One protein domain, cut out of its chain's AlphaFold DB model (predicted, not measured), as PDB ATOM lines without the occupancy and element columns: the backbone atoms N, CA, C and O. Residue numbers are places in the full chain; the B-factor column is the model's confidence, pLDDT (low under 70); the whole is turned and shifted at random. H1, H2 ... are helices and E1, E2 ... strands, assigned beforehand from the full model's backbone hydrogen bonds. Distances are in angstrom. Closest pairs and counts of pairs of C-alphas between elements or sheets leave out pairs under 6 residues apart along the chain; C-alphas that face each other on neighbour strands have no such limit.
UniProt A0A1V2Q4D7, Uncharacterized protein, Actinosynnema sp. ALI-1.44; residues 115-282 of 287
ATOM      1  N   HIS A 115    -107.221 -50.597  81.765       78.12
ATOM      2  CA  HIS A 115    -108.490 -51.188  81.342       78.12
ATOM      3  C   HIS A 115    -109.504 -51.214  82.481       78.12
ATOM      4  O   HIS A 115    -110.417 -50.392  82.546       78.12
ATOM      5  N   THR A 116    -109.329 -52.186  83.372       79.75
ATOM      6  CA  THR A 116    -110.374 -52.630  84.284       79.75
ATOM      7  C   THR A 116    -109.826 -52.715  85.695       79.75
ATOM      8  O   THR A 116    -108.645 -53.007  85.897       79.75
ATOM      9  N   GLN A 117    -110.686 -52.426  86.667       88.00
ATOM     10  CA  GLN A 117    -110.367 -52.579  88.077       88.00
ATOM     11  C   GLN A 117    -110.237 -54.058  88.451       88.00
ATOM     12  O   GLN A 117    -110.986 -54.905  87.968       88.00
ATOM     13  N   GLN A 118    -109.316 -54.357  89.351       89.56
ATOM     14  CA  GLN A 118    -109.062 -55.695  89.841       89.56
ATOM     15  C   GLN A 118    -108.833 -55.662  91.345       89.56
ATOM     16  O   GLN A 118    -108.043 -54.858  91.840       89.56
ATOM     17  N   GLN A 119    -109.497 -56.576  92.048       92.44
ATOM     18  CA  GLN A 119    -109.198 -56.864  93.443       92.44
ATOM     19  C   GLN A 119    -108.029 -57.850  93.516       92.44
ATOM     20  O   GLN A 119    -108.020 -58.877  92.830       92.44
ATOM     21  N   VAL A 120    -107.046 -57.531  94.344       93.50
ATOM     22  CA  VAL A 120    -105.824 -58.294  94.572       93.50
ATOM     23  C   VAL A 120    -105.841 -58.789  96.012       93.50
ATOM     24  O   VAL A 120    -105.825 -57.987  96.941       93.50
ATOM     25  N   ASP A 121    -105.881 -60.109  96.175       93.25
ATOM     26  CA  ASP A 121    -105.857 -60.809  97.462       93.25
ATOM     27  C   ASP A 121    -104.416 -60.926  97.983       93.25
ATOM     28  O   ASP A 121    -103.592 -61.634  97.400       93.25
ATOM     29  N   LEU A 122    -104.116 -60.226  99.079       95.06
ATOM     30  CA  LEU A 122    -102.787 -60.146  99.689       95.06
ATOM     31  C   LEU A 122    -102.366 -61.426 100.417       95.06
ATOM     32  O   LEU A 122    -101.195 -61.548 100.779       95.06
ATOM     33  N   THR A 123    -103.264 -62.397 100.598       92.56
ATOM     34  CA  THR A 123    -102.894 -63.717 101.132       92.56
ATOM     35  C   THR A 123    -102.081 -64.538 100.123       92.56
ATOM     36  O   THR A 123    -101.395 -65.492 100.497       92.56
ATOM     37  N   GLN A 124    -102.096 -64.149  98.840       91.62
ATOM     38  CA  GLN A 124    -101.302 -64.780  97.790       91.62
ATOM     39  C   GLN A 124     -99.848 -64.260  97.803       91.62
ATOM     40  O   GLN A 124     -99.637 -63.044  97.767       91.62
ATOM     41  N   PRO A 125     -98.818 -65.131  97.744       92.88
ATOM     42  CA  PRO A 125     -97.413 -64.708  97.834       92.88
ATOM     43  C   PRO A 125     -96.990 -63.658  96.794       92.88
ATOM     44  O   PRO A 125     -96.326 -62.679  97.127       92.88
ATOM     45  N   HIS A 126     -97.421 -63.826  95.542       94.31
ATOM     46  CA  HIS A 126     -97.129 -62.911  94.432       94.31
ATOM     47  C   HIS A 126     -97.810 -61.546  94.603       94.31
ATOM     48  O   HIS A 126     -97.221 -60.508  94.307       94.31
ATOM     49  N   ALA A 127     -99.028 -61.537  95.150       94.69
ATOM     50  CA  ALA A 127     -99.738 -60.309  95.477       94.69
ATOM     51  C   ALA A 127     -99.044 -59.547  96.610       94.69
ATOM     52  O   ALA A 127     -98.847 -58.339  96.502       94.69
ATOM     53  N   ALA A 128     -98.620 -60.251  97.663       95.25
ATOM     54  CA  ALA A 128     -97.850 -59.665  98.755       95.25
ATOM     55  C   ALA A 128     -96.487 -59.133  98.276       95.25
ATOM     56  O   ALA A 128     -96.048 -58.065  98.702       95.25
ATOM     57  N   GLU A 129     -95.814 -59.841  97.362       96.44
ATOM     58  CA  GLU A 129     -94.585 -59.363  96.726       96.44
ATOM     59  C   GLU A 129     -94.811 -58.047  95.979       96.44
ATOM     60  O   GLU A 129     -94.110 -57.071  96.249       96.44
ATOM     61  N   TRP A 130     -95.810 -58.006  95.096       97.50
ATOM     62  CA  TRP A 130     -96.183 -56.801  94.360       97.50
ATOM     63  C   TRP A 130     -96.583 -55.652  95.299       97.50
ATOM     64  O   TRP A 130     -96.130 -54.522  95.125       97.50
ATOM     65  N   ALA A 131     -97.357 -55.928  96.351       97.44
ATOM     66  CA  ALA A 131     -97.813 -54.908  97.291       97.44
ATOM     67  C   ALA A 131     -96.656 -54.214  98.034       97.44
ATOM     68  O   ALA A 131     -96.735 -53.019  98.314       97.44
ATOM     69  N   ARG A 132     -95.546 -54.920  98.305       97.50
ATOM     70  CA  ARG A 132     -94.371 -54.346  98.991       97.50
ATOM     71  C   ARG A 132     -93.680 -53.224  98.216       97.50
ATOM     72  O   ARG A 132     -92.988 -52.424  98.840       97.50
ATOM     73  N   ARG A 133     -93.830 -53.155  96.886       97.12
ATOM     74  CA  ARG A 133     -93.218 -52.080  96.083       97.12
ATOM     75  C   ARG A 133     -94.080 -50.824  95.965       97.12
ATOM     76  O   ARG A 133     -93.602 -49.811  95.451       97.12
ATOM     77  N   LEU A 134     -95.340 -50.894  96.386       98.19
ATOM     78  CA  LEU A 134     -96.275 -49.786  96.262       98.19
ATOM     79  C   LEU A 134     -95.823 -48.600  97.112       98.19
ATOM     80  O   LEU A 134     -95.289 -48.757  98.210       98.19
ATOM     81  N   ARG A 135     -96.057 -47.392  96.600       98.12
ATOM     82  CA  ARG A 135     -95.730 -46.149  97.303       98.12
ATOM     83  C   ARG A 135     -97.009 -45.458  97.718       98.12
ATOM     84  O   ARG A 135     -97.913 -45.330  96.898       98.12
ATOM     85  N   SER A 136     -97.073 -44.997  98.965       97.94
ATOM     86  CA  SER A 136     -98.165 -44.128  99.403       97.94
ATOM     87  C   SER A 136     -98.218 -42.885  98.512       97.94
ATOM     88  O   SER A 136     -97.176 -42.337  98.139       97.94
ATOM     89  N   ALA A 137     -99.424 -42.475  98.142       96.38
ATOM     90  CA  ALA A 137     -99.654 -41.365  97.233       96.38
ATOM     91  C   ALA A 137    -100.830 -40.507  97.707       96.38
ATOM     92  O   ALA A 137    -101.746 -40.982  98.376       96.38
ATOM     93  N   ALA A 138    -100.815 -39.230  97.327       95.31
ATOM     94  CA  ALA A 138    -101.996 -38.388  97.446       95.31
ATOM     95  C   ALA A 138    -103.087 -38.861  96.472       95.31
ATOM     96  O   ALA A 138    -102.798 -39.481  95.447       95.31
ATOM     97  N   ARG A 139    -104.346 -38.525  96.766       94.69
ATOM     98  CA  ARG A 139    -105.453 -38.768  95.838       94.69
ATOM     99  C   ARG A 139    -105.276 -37.899  94.587       94.69
ATOM    100  O   ARG A 139    -105.145 -36.682  94.685       94.69
ATOM    101  N   THR A 140    -105.295 -38.535  93.422       96.12
ATOM    102  CA  THR A 140    -105.230 -37.887  92.106       96.12
ATOM    103  C   THR A 140    -106.408 -38.327  91.242       96.12
ATOM    104  O   THR A 140    -107.167 -39.225  91.616       96.12
ATOM    105  N   ALA A 141    -106.546 -37.740  90.055       95.69
ATOM    106  CA  ALA A 141    -107.539 -38.117  89.059       95.69
ATOM    107  C   ALA A 141    -107.433 -39.597  88.645       95.69
ATOM    108  O   ALA A 141    -108.416 -40.173  88.189       95.69
ATOM    109  N   ALA A 142    -106.278 -40.245  88.850       95.31
ATOM    110  CA  ALA A 142    -106.121 -41.686  88.674       95.31
ATOM    111  C   ALA A 142    -107.072 -42.505  89.561       95.31
ATOM    112  O   ALA A 142    -107.553 -43.554  89.138       95.31
ATOM    113  N   VAL A 143    -107.396 -42.030  90.766       94.19
ATOM    114  CA  VAL A 143    -108.271 -42.763  91.693       94.19
ATOM    115  C   VAL A 143    -109.711 -42.859  91.171       94.19
ATOM    116  O   VAL A 143    -110.413 -43.805  91.517       94.19
ATOM    117  N   GLU A 144    -110.132 -41.987  90.245       92.38
ATOM    118  CA  GLU A 144    -111.433 -42.093  89.559       92.38
ATOM    119  C   GLU A 144    -111.595 -43.398  88.763       92.38
ATOM    120  O   GLU A 144    -112.721 -43.816  88.477       92.38
ATOM    121  N   LEU A 145    -110.484 -44.061  88.421       90.31
ATOM    122  CA  LEU A 145    -110.495 -45.374  87.779       90.31
ATOM    123  C   LEU A 145    -110.977 -46.494  88.721       90.31
ATOM    124  O   LEU A 145    -111.372 -47.551  88.235       90.31
ATOM    125  N   LEU A 146    -110.941 -46.272  90.041       91.56
ATOM    126  CA  LEU A 146    -111.189 -47.289  91.069       91.56
ATOM    127  C   LEU A 146    -112.308 -46.914  92.038       91.56
ATOM    128  O   LEU A 146    -113.166 -47.731  92.350       91.56
ATOM    129  N   ASP A 147    -112.304 -45.679  92.530       86.75
ATOM    130  CA  ASP A 147    -113.102 -45.286  93.685       86.75
ATOM    131  C   ASP A 147    -113.847 -43.979  93.440       86.75
ATOM    132  O   ASP A 147    -113.436 -42.897  93.857       86.75
ATOM    133  N   LYS A 148    -114.999 -44.107  92.782       75.25
ATOM    134  CA  LYS A 148    -115.915 -42.990  92.498       75.25
ATOM    135  C   LYS A 148    -116.669 -42.485  93.729       75.25
ATOM    136  O   LYS A 148    -117.308 -41.442  93.652       75.25
ATOM    137  N   HIS A 149    -116.674 -43.255  94.816       79.25
ATOM    138  CA  HIS A 149    -117.480 -42.988  96.008       79.25
ATOM    139  C   HIS A 149    -116.646 -42.559  97.216       79.25
ATOM    140  O   HIS A 149    -117.188 -42.495  98.315       79.25
ATOM    141  N   GLU A 150    -115.356 -42.268  97.014       82.50
ATOM    142  CA  GLU A 150    -114.432 -41.842  98.076       82.50
ATOM    143  C   GLU A 150    -114.397 -42.824  99.260       82.50
ATOM    144  O   GLU A 150    -114.324 -42.448 100.426       82.50
ATOM    145  N   SER A 151    -114.468 -44.114  98.940       88.31
ATOM    146  CA  SER A 151    -114.430 -45.225  99.890       88.31
ATOM    147  C   SER A 151    -113.012 -45.689 100.235       88.31
ATOM    148  O   SER A 151    -112.841 -46.517 101.132       88.31
ATOM    149  N   ALA A 152    -111.994 -45.185  99.528       92.25
ATOM    150  CA  ALA A 152    -110.602 -45.518  99.789       92.25
ATOM    151  C   ALA A 152    -110.135 -44.967 101.147       92.25
ATOM    152  O   ALA A 152    -110.203 -43.766 101.404       92.25
ATOM    153  N   THR A 153    -109.607 -45.850 101.992       94.38
ATOM    154  CA  THR A 153    -108.970 -45.512 103.274       94.38
ATOM    155  C   THR A 153    -107.491 -45.180 103.090       94.38
ATOM    156  O   THR A 153    -106.951 -44.330 103.794       94.38
ATOM    157  N   GLU A 154    -106.841 -45.810 102.109       96.38
ATOM    158  CA  GLU A 154    -105.443 -45.575 101.746       96.38
ATOM    159  C   GLU A 154    -105.299 -45.522 100.222       96.38
ATOM    160  O   GLU A 154    -105.973 -46.255  99.490       96.38
ATOM    161  N   VAL A 155    -104.388 -44.672  99.746       97.25
ATOM    162  CA  VAL A 155    -104.075 -44.511  98.323       97.25
ATOM    163  C   VAL A 155    -102.590 -44.755  98.097       97.25
ATOM    164  O   VAL A 155    -101.721 -44.257  98.820       97.25
ATOM    165  N   TYR A 156    -102.315 -45.521  97.054       98.19
ATOM    166  CA  TYR A 156    -100.997 -45.933  96.627       98.19
ATOM    167  C   TYR A 156    -100.854 -45.777  95.112       98.19
ATOM    168  O   TYR A 156    -101.830 -45.667  94.366       98.19
ATOM    169  N   VAL A 157     -99.612 -45.818  94.651       97.38
ATOM    170  CA  VAL A 157     -99.263 -45.946  93.239       97.38
ATOM    171  C   VAL A 157     -98.254 -47.073  93.068       97.38
ATOM    172  O   VAL A 157     -97.316 -47.215  93.862       97.38
ATOM    173  N   ASP A 158     -98.442 -47.877  92.026       97.25
ATOM    174  CA  ASP A 158     -97.416 -48.801  91.558       97.25
ATOM    175  C   ASP A 158     -96.357 -48.008  90.770       97.25
ATOM    176  O   ASP A 158     -96.676 -47.486  89.701       97.25
ATOM    177  N   PRO A 159     -95.109 -47.881  91.260       95.62
ATOM    178  CA  PRO A 159     -94.096 -47.058  90.600       95.62
ATOM    179  C   PRO A 159     -93.670 -47.592  89.226       95.62
ATOM    180  O   PRO A 159     -93.157 -46.813  88.431       95.62
ATOM    181  N   GLU A 160     -93.885 -48.879  88.942       94.38
ATOM    182  CA  GLU A 160     -93.498 -49.483  87.662       94.38
ATOM    183  C   GLU A 160     -94.539 -49.213  86.574       94.38
ATOM    184  O   GLU A 160     -94.200 -48.966  85.423       94.38
ATOM    185  N   THR A 161     -95.825 -49.271  86.931       92.94
ATOM    186  CA  THR A 161     -96.942 -49.174  85.973       92.94
ATOM    187  C   THR A 161     -97.683 -47.847  86.029       92.94
ATOM    188  O   THR A 161     -98.495 -47.566  85.150       92.94
ATOM    189  N   HIS A 162     -97.426 -47.040  87.060       94.38
ATOM    190  CA  HIS A 162     -98.212 -45.870  87.444       94.38
ATOM    191  C   HIS A 162     -99.691 -46.173  87.720       94.38
ATOM    192  O   HIS A 162    -100.502 -45.247  87.794       94.38
ATOM    193  N   ALA A 163    -100.059 -47.449  87.878       95.19
ATOM    194  CA  ALA A 163    -101.423 -47.822  88.200       95.19
ATOM    195  C   ALA A 163    -101.789 -47.268  89.587       95.19
ATOM    196  O   ALA A 163    -101.012 -47.441  90.539       95.19
ATOM    197  N   PRO A 164    -102.952 -46.610  89.728       96.75
ATOM    198  CA  PRO A 164    -103.474 -46.283  91.043       96.75
ATOM    199  C   PRO A 164    -103.802 -47.578  91.776       96.75
ATOM    200  O   PRO A 164    -104.276 -48.543  91.174       96.75
ATOM    201  N   VAL A 165    -103.570 -47.580  93.080       97.56
ATOM    202  CA  VAL A 165    -103.953 -48.672  93.965       97.56
ATOM    203  C   VAL A 165    -104.633 -48.071  95.184       97.56
ATOM    204  O   VAL A 165    -104.183 -47.059  95.716       97.56
ATOM    205  N   ILE A 166    -105.720 -48.674  95.636       97.31
ATOM    206  CA  ILE A 166    -106.423 -48.245  96.843       97.31
ATOM    207  C   ILE A 166    -106.611 -49.411  97.795       97.31
ATOM    208  O   ILE A 166    -106.737 -50.569  97.384       97.31
ATOM    209  N   ARG A 167    -106.699 -49.074  99.074       96.31
ATOM    210  CA  ARG A 167    -107.267 -49.939 100.099       96.31
ATOM    211  C   ARG A 167    -108.621 -49.381 100.508       96.31
ATOM    212  O   ARG A 167    -108.787 -48.167 100.587       96.31
ATOM    213  N   THR A 168    -109.581 -50.263 100.749       92.25
ATOM    214  CA  THR A 168    -110.874 -49.908 101.350       92.25
ATOM    215  C   THR A 168    -110.914 -50.448 102.785       92.25
ATOM    216  O   THR A 168    -109.889 -50.478 103.461       92.25
ATOM    217  N   ASN A 169    -112.067 -50.881 103.293       89.25
ATOM    218  CA  ASN A 169    -112.166 -51.432 104.651       89.25
ATOM    219  C   ASN A 169    -111.635 -52.874 104.773       89.25
ATOM    220  O   ASN A 169    -111.575 -53.404 105.880       89.25
ATOM    221  N   ASP A 170    -111.274 -53.511 103.658       88.19
ATOM    222  CA  ASP A 170    -110.692 -54.852 103.637       88.19
ATOM    223  C   ASP A 170    -109.158 -54.778 103.765       88.19
ATOM    224  O   ASP A 170    -108.461 -54.239 102.899       88.19
ATOM    225  N   ALA A 171    -108.627 -55.299 104.873       86.75
ATOM    226  CA  ALA A 171    -107.193 -55.294 105.156       86.75
ATOM    227  C   ALA A 171    -106.412 -56.312 104.305       86.75
ATOM    228  O   ALA A 171    -105.220 -56.110 104.056       86.75
ATOM    229  N   ASP A 172    -107.076 -57.349 103.798       92.75
ATOM    230  CA  ASP A 172    -106.435 -58.427 103.041       92.75
ATOM    231  C   ASP A 172    -106.564 -58.231 101.525       92.75
ATOM    232  O   ASP A 172    -106.057 -59.038 100.746       92.75
ATOM    233  N   ALA A 173    -107.178 -57.130 101.082       94.44
ATOM    234  CA  ALA A 173    -107.348 -56.829  99.669       94.44
ATOM    235  C   ALA A 173    -106.906 -55.412  99.288       94.44
ATOM    236  O   ALA A 173    -107.094 -54.439 100.017       94.44
ATOM    237  N   LEU A 174    -106.371 -55.297  98.073       96.69
ATOM    238  CA  LEU A 174    -106.155 -54.027  97.385       96.69
ATOM    239  C   LEU A 174    -106.964 -53.994  96.095       96.69
ATOM    240  O   LEU A 174    -107.200 -55.026  95.476       96.69
ATOM    241  N   TRP A 175    -107.350 -52.802  95.661       95.75
ATOM    242  CA  TRP A 175    -107.943 -52.585  94.345       95.75
ATOM    243  C   TRP A 175    -106.966 -51.812  93.477       95.75
ATOM    244  O   TRP A 175    -106.403 -50.815  93.912       95.75
ATOM    245  N   THR A 176    -106.762 -52.266  92.249       95.69
ATOM    246  CA  THR A 176    -105.871 -51.640  91.266       95.69
ATOM    247  C   THR A 176    -106.497 -51.693  89.883       95.69
ATOM    248  O   THR A 176    -107.549 -52.300  89.703       95.69
ATOM    249  N   THR A 177    -105.874 -51.064  88.894       92.31
ATOM    250  CA  THR A 177    -106.250 -51.230  87.488       92.31
ATOM    251  C   THR A 177    -105.254 -52.113  86.749       92.31
ATOM    252  O   THR A 177    -104.057 -52.093  87.031       92.31
ATOM    253  N   ILE A 178    -105.746 -52.884  85.781       89.75
ATOM    254  CA  ILE A 178    -104.893 -53.688  84.903       89.75
ATOM    255  C   ILE A 178    -104.333 -52.809  83.777       89.75
ATOM    256  O   ILE A 178    -105.113 -52.136  83.088       89.75
ATOM    257  N   PRO A 179    -103.004 -52.799  83.560       89.25
ATOM    258  CA  PRO A 179    -102.406 -52.040  82.469       89.25
ATOM    259  C   PRO A 179    -102.761 -52.655  81.108       89.25
ATOM    260  O   PRO A 179    -102.913 -53.868  80.986       89.25
ATOM    261  N   ARG A 180    -102.861 -51.832  80.055       87.25
ATOM    262  CA  ARG A 180    -103.090 -52.343  78.683       87.25
ATOM    263  C   ARG A 180    -101.887 -53.086  78.095       87.25
ATOM    264  O   ARG A 180    -102.042 -53.876  77.171       87.25
ATOM    265  N   ARG A 181    -100.693 -52.782  78.603       88.50
ATOM    266  CA  ARG A 181     -99.398 -53.352  78.212       88.50
ATOM    267  C   ARG A 181     -98.431 -53.278  79.379       88.50
ATOM    268  O   ARG A 181     -98.595 -52.421  80.249       88.50
ATOM    269  N   LEU A 182     -97.388 -54.095  79.367       92.00
ATOM    270  CA  LEU A 182     -96.326 -53.963  80.356       92.00
ATOM    271  C   LEU A 182     -95.408 -52.771  80.014       92.00
ATOM    272  O   LEU A 182     -95.058 -52.577  78.850       92.00
ATOM    273  N   PRO A 183     -95.012 -51.948  81.003       90.69
ATOM    274  CA  PRO A 183     -94.181 -50.757  80.805       90.69
ATOM    275  C   PRO A 183     -92.680 -51.101  80.779       90.69
ATOM    276  O   PRO A 183     -91.859 -50.385  81.340       90.69
ATOM    277  N   THR A 184     -92.310 -52.229  80.175       92.31
ATOM    278  CA  THR A 184     -90.951 -52.780  80.226       92.31
ATOM    279  C   THR A 184     -90.590 -53.437  78.906       92.31
ATOM    280  O   THR A 184     -91.457 -53.967  78.223       92.31
ATOM    281  N   THR A 185     -89.306 -53.419  78.562       93.94
ATOM    282  CA  THR A 185     -88.743 -54.190  77.443       93.94
ATOM    283  C   THR A 185     -88.000 -55.435  77.923       93.94
ATOM    284  O   THR A 185     -87.452 -56.168  77.105       93.94
ATOM    285  N   SER A 186     -87.929 -55.664  79.241       96.44
ATOM    286  CA  SER A 186     -87.315 -56.870  79.793       96.44
ATOM    287  C   SER A 186     -88.173 -58.080  79.412       96.44
ATOM    288  O   SER A 186     -89.367 -58.058  79.711       96.44
ATOM    289  N   PRO A 187     -87.603 -59.136  78.806       96.56
ATOM    290  CA  PRO A 187     -88.371 -60.302  78.382       96.56
ATOM    291  C   PRO A 187     -89.115 -60.988  79.531       96.56
ATOM    292  O   PRO A 187     -88.739 -60.864  80.701       96.56
ATOM    293  N   LEU A 188     -90.154 -61.751  79.176       97.69
ATOM    294  CA  LEU A 188     -90.835 -62.674  80.084       97.69
ATOM    295  C   LEU A 188     -89.828 -63.691  80.634       97.69
ATOM    296  O   LEU A 188     -89.225 -64.412  79.850       97.69
ATOM    297  N   ALA A 189     -89.698 -63.790  81.954       97.75
ATOM    298  CA  ALA A 189     -88.963 -64.869  82.611       97.75
ATOM    299  C   ALA A 189     -89.912 -65.971  83.090       97.75
ATOM    300  O   ALA A 189     -89.646 -67.158  82.896       97.75
ATOM    301  N   GLU A 190     -91.031 -65.575  83.695       97.12
ATOM    302  CA  GLU A 190     -91.979 -66.487  84.324       97.12
ATOM    303  C   GLU A 190     -93.409 -65.935  84.260       97.12
ATOM    304  O   GLU A 190     -93.647 -64.740  84.446       97.12
ATOM    305  N   LEU A 191     -94.370 -66.819  84.003       96.50
ATOM    306  CA  LEU A 191     -95.802 -66.550  84.057       96.50
ATOM    307  C   LEU A 191     -96.417 -67.340  85.208       96.50
ATOM    308  O   LEU A 191     -96.359 -68.568  85.220       96.50
ATOM    309  N   VAL A 192     -97.062 -66.653  86.144       95.12
ATOM    310  CA  VAL A 192     -97.751 -67.294  87.267       95.12
ATOM    311  C   VAL A 192     -99.249 -67.302  87.004       95.12
ATOM    312  O   VAL A 192     -99.873 -66.247  86.889       95.12
ATOM    313  N   VAL A 193     -99.838 -68.494  86.938       91.50
ATOM    314  CA  VAL A 193    -101.257 -68.708  86.643       91.50
ATOM    315  C   VAL A 193    -102.001 -69.081  87.928       91.50
ATOM    316  O   VAL A 193    -101.885 -70.187  88.452       91.50
ATOM    317  N   GLY A 194    -102.814 -68.158  88.444       86.44
ATOM    318  CA  GLY A 194    -103.589 -68.337  89.675       86.44
ATOM    319  C   GLY A 194    -105.034 -67.863  89.544       86.44
ATOM    320  O   GLY A 194    -105.694 -68.123  88.534       86.44
ATOM    321  N   SER A 195    -105.525 -67.199  90.597       81.50
ATOM    322  CA  SER A 195    -106.743 -66.375  90.562       81.50
ATOM    323  C   SER A 195    -106.548 -65.101  89.739       81.50
ATOM    324  O   SER A 195    -107.507 -64.591  89.175       81.50
ATOM    325  N   LEU A 196    -105.302 -64.629  89.663       88.88
ATOM    326  CA  LEU A 196    -104.801 -63.613  88.748       88.88
ATOM    327  C   LEU A 196    -103.635 -64.198  87.955       88.88
ATOM    328  O   LEU A 196    -103.021 -65.184  88.378       88.88
ATOM    329  N   VAL A 197    -103.327 -63.574  86.823       91.75
ATOM    330  CA  VAL A 197    -102.127 -63.883  86.048       91.75
ATOM    331  C   VAL A 197    -101.060 -62.843  86.365       91.75
ATOM    332  O   VAL A 197    -101.313 -61.639  86.281       91.75
ATOM    333  N   TRP A 198     -99.872 -63.315  86.727       95.38
ATOM    334  CA  TRP A 198     -98.710 -62.468  86.973       95.38
ATOM    335  C   TRP A 198     -97.618 -62.752  85.956       95.38
ATOM    336  O   TRP A 198     -97.429 -63.889  85.531       95.38
ATOM    337  N   VAL A 199     -96.882 -61.709  85.599       97.06
ATOM    338  CA  VAL A 199     -95.747 -61.760  84.682       97.06
ATOM    339  C   VAL A 199     -94.515 -61.300  85.436       97.06
ATOM    340  O   VAL A 199     -94.451 -60.152  85.869       97.06
ATOM    341  N   ARG A 200     -93.530 -62.178  85.577       97.75
ATOM    342  CA  ARG A 200     -92.198 -61.819  86.047       97.75
ATOM    343  C   ARG A 200     -91.281 -61.660  84.847       97.75
ATOM    344  O   ARG A 200     -91.209 -62.538  83.987       97.75
ATOM    345  N   THR A 201     -90.578 -60.542  84.792       97.75
ATOM    346  CA  THR A 201     -89.578 -60.273  83.758       97.75
ATOM    347  C   THR A 201     -88.195 -60.772  84.168       97.75
ATOM    348  O   THR A 201     -87.941 -61.030  85.345       97.75
ATOM    349  N   GLU A 202     -87.265 -60.870  83.218       97.50
ATOM    350  CA  GLU A 202     -85.856 -61.214  83.493       97.50
ATOM    351  C   GLU A 202     -85.155 -60.220  84.429       97.50
ATOM    352  O   GLU A 202     -84.259 -60.600  85.179       97.50
ATOM    353  N   SER A 203     -85.605 -58.961  84.465       96.12
ATOM    354  CA  SER A 203     -85.168 -57.971  85.457       96.12
ATOM    355  C   SER A 203     -85.627 -58.286  86.890       96.12
ATOM    356  O   SER A 203     -85.273 -57.561  87.817       96.12
ATOM    357  N   GLY A 204     -86.433 -59.333  87.081       96.31
ATOM    358  CA  GLY A 204     -86.986 -59.759  88.365       96.31
ATOM    359  C   GLY A 204     -88.282 -59.048  88.759       96.31
ATOM    360  O   GLY A 204     -88.874 -59.396  89.782       96.31
ATOM    361  N   THR A 205     -88.754 -58.089  87.960       96.69
ATOM    362  CA  THR A 205     -89.938 -57.285  88.276       96.69
ATOM    363  C   THR A 205     -91.215 -58.083  88.030       96.69
ATOM    364  O   THR A 205     -91.428 -58.630  86.950       96.69
ATOM    365  N   LEU A 206     -92.089 -58.137  89.037       96.56
ATOM    366  CA  LEU A 206     -93.388 -58.804  88.955       96.56
ATOM    367  C   LEU A 206     -94.493 -57.816  88.558       96.56
ATOM    368  O   LEU A 206     -94.663 -56.778  89.191       96.56
ATOM    369  N   HIS A 207     -95.286 -58.127  87.544       95.88
ATOM    370  CA  HIS A 207     -96.390 -57.297  87.070       95.88
ATOM    371  C   HIS A 207     -97.692 -58.091  87.061       95.88
ATOM    372  O   HIS A 207     -97.693 -59.298  86.821       95.88
ATOM    373  N   LEU A 208     -98.818 -57.407  87.265       94.19
ATOM    374  CA  LEU A 208    -100.106 -57.951  86.845       94.19
ATOM    375  C   LEU A 208    -100.115 -58.061  85.320       94.19
ATOM    376  O   LEU A 208     -99.690 -57.129  84.630       94.19
ATOM    377  N   ALA A 209    -100.582 -59.193  84.801       92.50
ATOM    378  CA  ALA A 209    -100.621 -59.412  83.366       92.50
ATOM    379  C   ALA A 209    -101.601 -58.445  82.671       92.50
ATOM    380  O   ALA A 209    -102.698 -58.216  83.197       92.50
ATOM    381  N   PRO A 210    -101.246 -57.901  81.491       90.06
ATOM    382  CA  PRO A 210    -102.118 -57.001  80.745       90.06
ATOM    383  C   PRO A 210    -103.320 -57.755  80.165       90.06
ATOM    384  O   PRO A 210    -103.136 -58.789  79.533       90.06
ATOM    385  N   ASP A 211    -104.540 -57.245  80.342       80.19
ATOM    386  CA  ASP A 211    -105.773 -57.910  79.878       80.19
ATOM    387  C   ASP A 211    -106.468 -57.162  78.722       80.19
ATOM    388  O   ASP A 211    -106.030 -56.111  78.256       80.19
ATOM    389  N   GLN A 212    -107.536 -57.777  78.222       65.75
ATOM    390  CA  GLN A 212    -108.310 -57.506  77.018       65.75
ATOM    391  C   GLN A 212    -109.699 -56.950  77.275       65.75
ATOM    392  O   GLN A 212    -110.318 -56.361  76.384       65.75
ATOM    393  N   GLU A 213    -110.235 -57.197  78.463       60.91
ATOM    394  CA  GLU A 213    -111.667 -57.093  78.665       60.91
ATOM    395  C   GLU A 213    -112.092 -55.649  78.948       60.91
ATOM    396  O   GLU A 213    -111.564 -54.976  79.833       60.91
ATOM    397  N   HIS A 214    -113.072 -55.176  78.172       54.16
ATOM    398  CA  HIS A 214    -113.647 -53.832  78.300       54.16
ATOM    399  C   HIS A 214    -114.720 -53.779  79.405       54.16
ATOM    400  O   HIS A 214    -115.107 -52.694  79.848       54.16
ATOM    401  N   GLN A 215    -115.203 -54.947  79.852       49.91
ATOM    402  CA  GLN A 215    -116.229 -55.108  80.879       49.91
ATOM    403  C   GLN A 215    -116.021 -56.432  81.634       49.91
ATOM    404  O   GLN A 215    -116.223 -57.485  81.050       49.91
ATOM    405  N   GLY A 216    -115.646 -56.417  82.918       55.06
ATOM    406  CA  GLY A 216    -115.522 -57.663  83.689       55.06
ATOM    407  C   GLY A 216    -114.589 -57.582  84.891       55.06
ATOM    408  O   GLY A 216    -114.203 -56.497  85.310       55.06
ATOM    409  N   TYR A 217    -114.250 -58.741  85.453       54.59
ATOM    410  CA  TYR A 217    -113.132 -58.899  86.384       54.59
ATOM    411  C   TYR A 217    -111.999 -59.577  85.604       54.59
ATOM    412  O   TYR A 217    -112.104 -60.785  85.346       54.59
ATOM    413  N   PRO A 218    -110.977 -58.818  85.170       58.69
ATOM    414  CA  PRO A 218    -109.904 -59.332  84.338       58.69
ATOM    415  C   PRO A 218    -109.241 -60.497  85.067       58.69
ATOM    416  O   PRO A 218    -109.001 -60.450  86.269       58.69
ATOM    417  N   TRP A 219    -109.003 -61.590  84.353       65.88
ATOM    418  CA  TRP A 219    -108.420 -62.817  84.909       65.88
ATOM    419  C   TRP A 219    -109.273 -63.633  85.892       65.88
ATOM    420  O   TRP A 219    -108.768 -64.600  86.461       65.88
ATOM    421  N   ARG A 220    -110.573 -63.357  86.065       65.56
ATOM    422  CA  ARG A 220    -111.417 -64.243  86.885       65.56
ATOM    423  C   ARG A 220    -111.524 -65.636  86.250       65.56
ATOM    424  O   ARG A 220    -112.216 -65.835  85.243       65.56
ATOM    425  N   ARG A 221    -110.866 -66.613  86.885       59.38
ATOM    426  CA  ARG A 221    -110.954 -68.043  86.551       59.38
ATOM    427  C   ARG A 221    -112.430 -68.480  86.564       59.38
ATOM    428  O   ARG A 221    -113.138 -68.230  87.539       59.38
ATOM    429  N   GLY A 222    -112.899 -69.095  85.473       57.12
ATOM    430  CA  GLY A 222    -114.293 -69.544  85.301       57.12
ATOM    431  C   GLY A 222    -115.180 -68.663  84.408       57.12
ATOM    432  O   GLY A 222    -116.356 -68.970  84.238       57.12
ATOM    433  N   SER A 223    -114.644 -67.588  83.824       65.62
ATOM    434  CA  SER A 223    -115.287 -66.939  82.673       65.62
ATOM    435  C   SER A 223    -115.141 -67.810  81.416       65.62
ATOM    436  O   SER A 223    -114.127 -68.488  81.249       65.62
ATOM    437  N   THR A 224    -116.133 -67.785  80.522       66.06
ATOM    438  CA  THR A 224    -116.134 -68.568  79.268       66.06
ATOM    439  C   THR A 224    -114.923 -68.284  78.381       66.06
ATOM    440  O   THR A 224    -114.434 -69.189  77.714       66.06
ATOM    441  N   ASP A 225    -114.386 -67.066  78.440       78.06
ATOM    442  CA  ASP A 225    -113.301 -66.632  77.558       78.06
ATOM    443  C   ASP A 225    -111.907 -66.765  78.196       78.06
ATOM    444  O   ASP A 225    -110.912 -66.356  77.599       78.06
ATOM    445  N   TRP A 226    -111.804 -67.306  79.417       81.50
ATOM    446  CA  TRP A 226    -110.526 -67.438  80.129       81.50
ATOM    447  C   TRP A 226    -109.453 -68.205  79.331       81.50
ATOM    448  O   TRP A 226    -108.361 -67.651  79.173       81.50
ATOM    449  N   PRO A 227    -109.717 -69.415  78.785       85.94
ATOM    450  CA  PRO A 227    -108.684 -70.169  78.077       85.94
ATOM    451  C   PRO A 227    -108.155 -69.428  76.847       85.94
ATOM    452  O   PRO A 227    -106.948 -69.294  76.655       85.94
ATOM    453  N   THR A 228    -109.059 -68.858  76.046       85.19
ATOM    454  CA  THR A 228    -108.696 -68.077  74.858       85.19
ATOM    455  C   THR A 228    -107.835 -66.871  75.228       85.19
ATOM    456  O   THR A 228    -106.826 -66.611  74.569       85.19
ATOM    457  N   ARG A 229    -108.186 -66.154  76.303       84.81
ATOM    458  CA  ARG A 229    -107.432 -64.984  76.771       84.81
ATOM    459  C   ARG A 229    -106.043 -65.344  77.268       84.81
ATOM    460  O   ARG A 229    -105.079 -64.706  76.857       84.81
ATOM    461  N   LEU A 230    -105.930 -66.372  78.106       89.75
ATOM    462  CA  LEU A 230    -104.640 -66.817  78.628       89.75
ATOM    463  C   LEU A 230    -103.725 -67.312  77.497       89.75
ATOM    464  O   LEU A 230    -102.568 -66.909  77.441       89.75
ATOM    465  N   ALA A 231    -104.243 -68.114  76.563       91.06
ATOM    466  CA  ALA A 231    -103.471 -68.592  75.415       91.06
ATOM    467  C   ALA A 231    -102.990 -67.437  74.518       91.06
ATOM    468  O   ALA A 231    -101.827 -67.408  74.116       91.06
ATOM    469  N   THR A 232    -103.867 -66.463  74.245       89.81
ATOM    470  CA  THR A 232    -103.527 -65.264  73.461       89.81
ATOM    471  C   THR A 232    -102.473 -64.423  74.170       89.81
ATOM    472  O   THR A 232    -101.492 -64.025  73.549       89.81
ATOM    473  N   LEU A 233    -102.628 -64.194  75.477       91.38
ATOM    474  CA  LEU A 233    -101.642 -63.474  76.275       91.38
ATOM    475  C   LEU A 233    -100.277 -64.159  76.205       91.38
ATOM    476  O   LEU A 233     -99.292 -63.498  75.895       91.38
ATOM    477  N   VAL A 234    -100.209 -65.465  76.480       93.50
ATOM    478  CA  VAL A 234     -98.945 -66.218  76.459       93.50
ATOM    479  C   VAL A 234     -98.278 -66.093  75.096       93.50
ATOM    480  O   VAL A 234     -97.098 -65.767  75.026       93.50
ATOM    481  N   HIS A 235     -99.040 -66.308  74.019       92.69
ATOM    482  CA  HIS A 235     -98.521 -66.191  72.662       92.69
ATOM    483  C   HIS A 235     -97.881 -64.821  72.419       92.69
ATOM    484  O   HIS A 235     -96.761 -64.757  71.918       92.69
ATOM    485  N   LEU A 236     -98.557 -63.748  72.832       91.88
ATOM    486  CA  LEU A 236     -98.095 -62.385  72.609       91.88
ATOM    487  C   LEU A 236     -96.901 -62.015  73.479       91.88
ATOM    488  O   LEU A 236     -95.939 -61.480  72.951       91.88
ATOM    489  N   LEU A 237     -96.911 -62.338  74.774       93.50
ATOM    490  CA  LEU A 237     -95.796 -62.003  75.669       93.50
ATOM    491  C   LEU A 237     -94.506 -62.760  75.324       93.50
ATOM    492  O   LEU A 237     -93.412 -62.298  75.653       93.50
ATOM    493  N   LEU A 238     -94.623 -63.932  74.690       94.44
ATOM    494  CA  LEU A 238     -93.467 -64.651  74.167       94.44
ATOM    495  C   LEU A 238     -92.826 -63.913  72.987       94.44
ATOM    496  O   LEU A 238     -91.599 -63.878  72.919       94.44
ATOM    497  N   ASP A 239     -93.610 -63.298  72.105       91.56
ATOM    498  CA  ASP A 239     -93.087 -62.623  70.911       91.56
ATOM    499  C   ASP A 239     -92.741 -61.144  71.166       91.56
ATOM    500  O   ASP A 239     -91.700 -60.661  70.726       91.56
ATOM    501  N   ASP A 240     -93.580 -60.435  71.920       91.94
ATOM    502  CA  ASP A 240     -93.421 -59.031  72.294       91.94
ATOM    503  C   ASP A 240     -94.016 -58.770  73.690       91.94
ATOM    504  O   ASP A 240     -95.232 -58.707  73.888       91.94
ATOM    505  N   ILE A 241     -93.145 -58.541  74.676       92.94
ATOM    506  CA  ILE A 241     -93.547 -58.244  76.060       92.94
ATOM    507  C   ILE A 241     -94.363 -56.941  76.184       92.94
ATOM    508  O   ILE A 241     -95.104 -56.755  77.153       92.94
ATOM    509  N   THR A 242     -94.251 -56.037  75.205       89.94
ATOM    510  CA  THR A 242     -94.962 -54.751  75.165       89.94
ATOM    511  C   THR A 242     -96.280 -54.806  74.398       89.94
ATOM    512  O   THR A 242     -96.980 -53.786  74.330       89.94
ATOM    513  N   ALA A 243     -96.634 -55.975  73.851       87.88
ATOM    514  CA  ALA A 243     -97.839 -56.157  73.063       87.88
ATOM    515  C   ALA A 243     -99.077 -55.689  73.837       87.88
ATOM    516  O   ALA A 243     -99.255 -55.979  75.022       87.88
ATOM    517  N   VAL A 244     -99.956 -54.967  73.141       83.94
ATOM    518  CA  VAL A 244    -101.293 -54.627  73.632       83.94
ATOM    519  C   VAL A 244    -102.210 -55.737  73.151       83.94
ATOM    520  O   VAL A 244    -102.542 -55.756  71.958       83.94
ATOM    521  N   PRO A 245    -102.648 -56.670  74.013       78.25
ATOM    522  CA  PRO A 245    -103.274 -57.856  73.468       78.25
ATOM    523  C   PRO A 245    -104.604 -57.516  72.747       78.25
ATOM    524  O   PRO A 245    -104.984 -58.208  71.809       78.25
ATOM    525  N   SER A 246    -105.231 -56.355  73.047       70.12
ATOM    526  CA  SER A 246    -106.569 -55.950  72.554       70.12
ATOM    527  C   SER A 246    -106.548 -55.409  71.142       70.12
ATOM    528  O   SER A 246    -107.585 -55.315  70.484       70.12
ATOM    529  N   GLN A 247    -105.351 -55.112  70.649       69.94
ATOM    530  CA  GLN A 247    -105.117 -54.679  69.281       69.94
ATOM    531  C   GLN A 247    -104.705 -55.847  68.378       69.94
ATOM    532  O   GLN A 247    -104.705 -55.700  67.157       69.94
ATOM    533  N   THR A 248    -104.433 -57.026  68.946       64.31
ATOM    534  CA  THR A 248    -103.961 -58.182  68.182       64.31
ATOM    535  C   THR A 248    -105.137 -59.054  67.754       64.31
ATOM    536  O   THR A 248    -105.400 -60.126  68.295       64.31
ATOM    537  N   ARG A 249    -105.908 -58.571  66.773       54.28
ATOM    538  CA  ARG A 249    -106.960 -59.377  66.138       54.28
ATOM    539  C   ARG A 249    -106.331 -60.387  65.182       54.28
ATOM    540  O   ARG A 249    -105.570 -60.005  64.302       54.28
ATOM    541  N   GLY A 250    -106.721 -61.654  65.301       53.94
ATOM    542  CA  GLY A 250    -106.415 -62.669  64.291       53.94
ATOM    543  C   GLY A 250    -105.020 -63.291  64.363       53.94
ATOM    544  O   GLY A 250    -104.641 -63.959  63.407       53.94
ATOM    545  N   SER A 251    -104.268 -63.134  65.463       61.12
ATOM    546  CA  SER A 251    -103.108 -64.006  65.693       61.12
ATOM    547  C   SER A 251    -103.600 -65.449  65.783       61.12
ATOM    548  O   SER A 251    -104.462 -65.759  66.613       61.12
ATOM    549  N   GLU A 252    -103.079 -66.326  64.929       78.94
ATOM    550  CA  GLU A 252    -103.393 -67.751  64.966       78.94
ATOM    551  C   GLU A 252    -102.720 -68.369  66.195       78.94
ATOM    552  O   GLU A 252    -101.622 -68.909  66.127       78.94
ATOM    553  N   VAL A 253    -103.367 -68.221  67.357       86.88
ATOM    554  CA  VAL A 253    -102.865 -68.768  68.619       86.88
ATOM    555  C   VAL A 253    -102.758 -70.287  68.474       86.88
ATOM    556  O   VAL A 253    -103.801 -70.925  68.253       86.88
ATOM    557  N   PRO A 254    -101.553 -70.868  68.639       90.69
ATOM    558  CA  PRO A 254    -101.334 -72.301  68.504       90.69
ATOM    559  C   PRO A 254    -102.297 -73.131  69.355       90.69
ATOM    560  O   PRO A 254    -102.573 -72.805  70.513       90.69
ATOM    561  N   GLN A 255    -102.791 -74.239  68.795       90.12
ATOM    562  CA  GLN A 255    -103.743 -75.122  69.478       90.12
ATOM    563  C   GLN A 255    -103.183 -75.669  70.802       90.12
ATOM    564  O   GLN A 255    -103.933 -75.843  71.759       90.12
ATOM    565  N   SER A 256    -101.873 -75.896  70.886       92.75
ATOM    566  CA  SER A 256    -101.198 -76.335  72.110       92.75
ATOM    567  C   SER A 256    -101.320 -75.325  73.256       92.75
ATOM    568  O   SER A 256    -101.592 -75.726  74.386       92.75
ATOM    569  N   LEU A 257    -101.222 -74.018  72.978       92.88
ATOM    570  CA  LEU A 257    -101.444 -72.972  73.985       92.88
ATOM    571  C   LEU A 257    -102.904 -72.910  74.439       92.88
ATOM    572  O   LEU A 257    -103.170 -72.622  75.606       92.88
ATOM    573  N   ARG A 258    -103.855 -73.212  73.547       90.31
ATOM    574  CA  ARG A 258    -105.275 -73.316  73.921       90.31
ATOM    575  C   ARG A 258    -105.503 -74.475  74.888       90.31
ATOM    576  O   ARG A 258    -106.098 -74.266  75.937       90.31
ATOM    577  N   LEU A 259    -104.948 -75.652  74.586       90.81
ATOM    578  CA  LEU A 259    -105.018 -76.825  75.466       90.81
ATOM    579  C   LEU A 259    -104.360 -76.561  76.831       90.81
ATOM    580  O   LEU A 259    -104.920 -76.913  77.866       90.81
ATOM    581  N   PHE A 260    -103.209 -75.885  76.846       92.31
ATOM    582  CA  PHE A 260    -102.566 -75.418  78.079       92.31
ATOM    583  C   PHE A 260    -103.489 -74.520  78.915       92.31
ATOM    584  O   PHE A 260    -103.561 -74.658  80.135       92.31
ATOM    585  N   ALA A 261    -104.206 -73.602  78.269       90.25
ATOM    586  CA  ALA A 261    -105.068 -72.650  78.954       90.25
ATOM    587  C   ALA A 261    -106.406 -73.254  79.426       90.25
ATOM    588  O   ALA A 261    -107.023 -72.729  80.356       90.25
ATOM    589  N   GLU A 262    -106.847 -74.352  78.805       89.44
ATOM    590  CA  GLU A 262    -107.989 -75.170  79.240       89.44
ATOM    591  C   GLU A 262    -107.654 -76.044  80.458       89.44
ATOM    592  O   GLU A 262    -108.551 -76.460  81.196       89.44
ATOM    593  N   GLN A 263    -106.369 -76.317  80.697       87.81
ATOM    594  CA  GLN A 263    -105.936 -77.148  81.809       87.81
ATOM    595  C   GLN A 263    -106.116 -76.435  83.157       87.81
ATOM    596  O   GLN A 263    -105.844 -75.244  83.328       87.81
ATOM    597  N   THR A 264    -106.564 -77.194  84.159       84.88
ATOM    598  CA  THR A 264    -106.656 -76.688  85.532       84.88
ATOM    599  C   THR A 264    -105.288 -76.754  86.197       84.88
ATOM    600  O   THR A 264    -104.823 -77.829  86.572       84.88
ATOM    601  N   TRP A 265    -104.675 -75.590  86.392       86.50
ATOM    602  CA  TRP A 265    -103.414 -75.452  87.118       86.50
ATOM    603  C   TRP A 265    -103.627 -75.302  88.623       86.50
ATOM    604  O   TRP A 265    -104.600 -74.644  89.030       86.50
ATOM    605  N   PRO A 266    -102.714 -75.833  89.460       86.25
ATOM    606  CA  PRO A 266    -102.697 -75.495  90.874       86.25
ATOM    607  C   PRO A 266    -102.643 -73.971  91.073       86.25
ATOM    608  O   PRO A 266    -102.136 -73.248  90.209       86.25
ATOM    609  N   PRO A 267    -103.186 -73.446  92.182       81.06
ATOM    610  CA  PRO A 267    -103.110 -72.019  92.467       81.06
ATOM    611  C   PRO A 267    -101.657 -71.535  92.476       81.06
ATOM    612  O   PRO A 267    -100.802 -72.160  93.101       81.06
ATOM    613  N   SER A 268    -101.399 -70.407  91.812       84.12
ATOM    614  CA  SER A 268    -100.074 -69.778  91.751       84.12
ATOM    615  C   SER A 268     -98.984 -70.661  91.124       84.12
ATOM    616  O   SER A 268     -97.819 -70.540  91.494       84.12
ATOM    617  N   TRP A 269     -99.346 -71.537  90.177       91.62
ATOM    618  CA  TRP A 269     -98.358 -72.309  89.420       91.62
ATOM    619  C   TRP A 269     -97.567 -71.403  88.482       91.62
ATOM    620  O   TRP A 269     -98.154 -70.575  87.784       91.62
ATOM    621  N   ALA A 270     -96.252 -71.577  88.458       94.44
ATOM    622  CA  ALA A 270     -95.335 -70.761  87.684       94.44
ATOM    623  C   ALA A 270     -94.790 -71.540  86.484       94.44
ATOM    624  O   ALA A 270     -94.364 -72.684  86.618       94.44
ATOM    625  N   PHE A 271     -94.792 -70.902  85.318       96.12
ATOM    626  CA  PHE A 271     -94.219 -71.425  84.085       96.12
ATOM    627  C   PHE A 271     -93.074 -70.536  83.641       96.12
ATOM    628  O   PHE A 271     -93.259 -69.340  83.419       96.12
ATOM    629  N   THR A 272     -91.900 -71.122  83.460       97.00
ATOM    630  CA  THR A 272     -90.764 -70.428  82.853       97.00
ATOM    631  C   THR A 272     -91.041 -70.120  81.384       97.00
ATOM    632  O   THR A 272     -91.802 -70.826  80.714       97.00
ATOM    633  N   ARG A 273     -90.358 -69.108  80.847       96.69
ATOM    634  CA  ARG A 273     -90.396 -68.794  79.414       96.69
ATOM    635  C   ARG A 273     -90.142 -70.029  78.540       96.69
ATOM    636  O   ARG A 273     -90.931 -70.298  77.643       96.69
ATOM    637  N   GLY A 274     -89.104 -70.811  78.847       96.69
ATOM    638  CA  GLY A 274     -88.751 -72.007  78.076       96.69
ATOM    639  C   GLY A 274     -89.831 -73.096  78.098       96.69
ATOM    640  O   GLY A 274     -90.060 -73.746  77.083       96.69
ATOM    641  N   GLN A 275     -90.549 -73.268  79.217       96.19
ATOM    642  CA  GLN A 275     -91.709 -74.172  79.267       96.19
ATOM    643  C   GLN A 275     -92.846 -73.671  78.370       96.19
ATOM    644  O   GLN A 275     -93.441 -74.460  77.642       96.19
ATOM    645  N   LEU A 276     -93.138 -72.368  78.391       96.69
ATOM    646  CA  LEU A 276     -94.190 -71.777  77.560       96.69
ATOM    647  C   LEU A 276     -93.846 -71.837  76.067       96.69
ATOM    648  O   LEU A 276     -94.727 -72.122  75.259       96.69
ATOM    649  N   GLU A 277     -92.580 -71.621  75.697       96.62
ATOM    650  CA  GLU A 277     -92.082 -71.803  74.326       96.62
ATOM    651  C   GLU A 277     -92.208 -73.266  73.889       96.62
ATOM    652  O   GLU A 277     -92.775 -73.542  72.836       96.62
ATOM    653  N   ALA A 278     -91.798 -74.215  74.736       95.88
ATOM    654  CA  ALA A 278     -91.957 -75.635  74.444       95.88
ATOM    655  C   ALA A 278     -93.431 -76.015  74.235       95.88
ATOM    656  O   ALA A 278     -93.746 -76.717  73.278       95.88
ATOM    657  N   ILE A 279     -94.347 -75.529  75.080       95.56
ATOM    658  CA  ILE A 279     -95.793 -75.746  74.915       95.56
ATOM    659  C   ILE A 279     -96.274 -75.122  73.601       95.56
ATOM    660  O   ILE A 279     -96.985 -75.779  72.837       95.56
ATOM    661  N   ARG A 280     -95.885 -73.877  73.302       94.44
ATOM    662  CA  ARG A 280     -96.230 -73.198  72.044       94.44
ATOM    663  C   ARG A 280     -95.829 -74.030  70.828       94.44
ATOM    664  O   ARG A 280     -96.631 -74.162  69.907       94.44
ATOM    665  N   ASP A 281     -94.668 -74.670  70.890       94.38
ATOM    666  CA  ASP A 281     -94.102 -75.473  69.806       94.38
ATOM    667  C   ASP A 281     -94.621 -76.932  69.789       94.38
ATOM    668  O   ASP A 281     -94.144 -77.767  69.020       94.38
ATOM    669  N   GLY A 282     -95.630 -77.256  70.610       91.75
ATOM    670  CA  GLY A 282     -96.301 -78.564  70.639       91.75
ATOM    671  C   GLY A 282     -95.697 -79.576  71.615       91.75
ATOM    672  O   GLY A 282     -96.070 -80.751  71.600       91.75
TER     673      GLY A 282
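Overview. This is residues 115 to 282 of the 287 residues of an uncharacterized protein of Actinosynnema sp. ALI-1.44 (UniProt A0A1V2Q4D7). Two four-stranded sheets form two lobes along an elongated body: edge strand E7 of the sheet E7 E6 E5 E8 is turned toward one face of the sheet E1 E4 E3 E2, and H1 sits between the sheets. H2 packs on the far face of the first sheet; H3 and H5 lie on the face of the second sheet away from H1, with H4 packed on both. The printed part has 168 residues, 82 of them, under half, in named elements, in the order E1 H1 H2 E2 E3 E4 E5 E6 E7 H3 H4 E8 H5; both sheets are antiparallel and the class is mixed. The whole is compact, with a radius of gyration of the C-alphas of 15.7 A and spans of 48 by 31 by 28 A.

Along the chain. The first sheet holds E1, residues 115 to 121, 19.0 A from C-alpha 115 at (-108.490, -51.188, 81.342); E4, 173 to 179, 18.5 A; E3, 164 to 167; and E2, 154 to 157. The second holds E7, 206 to 208; E6, 197 to 201, 13.3 A; E5, 188 to 193, 13.7 A; and E8, 269 to 272. The helices are H1, 125 to 131; H2, 141 to 145; H3, 226 to 239, 20.3 A; H4, 255 to 262; and H5, 273 to 280, ending at C-alpha 280 (-96.230, -73.198, 72.044).

Arrangement. E2 E3 E4 and E5 E6 E7 are meanders, each strand the antiparallel neighbour of the one before. N 118 and O 176 of E1 and E4 are 2.7 A apart, within hydrogen-bond range, as are N 192 and O 198 of E5 and E6, at 2.9 A. The closest C-alphas of E4 and E7 are those of Ile 178 and Leu 208, 6.7 A apart. H1 is over E7 at a height over the sheet of 9.5 A, across the strands at 88 degrees on the local plane. H2, on the opposite face of the first sheet from H1, is only just over E3, with 3 C-alphas falling on it. H3 runs along E6 at 5 degrees on the local plane. H3 and H4 touch, closest at the C-alphas of Pro 227 and Ala 261, 4.5 A, at a steep tilt of 51 degrees, opposite ways. H4 and H5 touch at the C-alphas of Leu 257 and Arg 280, 5.6 A. In H1, H3, H4 and H5 every O i to N i+4 pair is within hydrogen-bond range; H2 has 0 of 1, but 2 of 2 O i to N i+3 pairs.

Size, cuts and confidence. The C-alphas of Glu 150 and Gly 282, the two farthest apart, are 49.3 A apart. The printed part has no cut. The links E7 to H3 and H3 to H4 are long. The mean pLDDT of the printed part is 88.5; residues 212 to 224 and 247 to 251 are under 70.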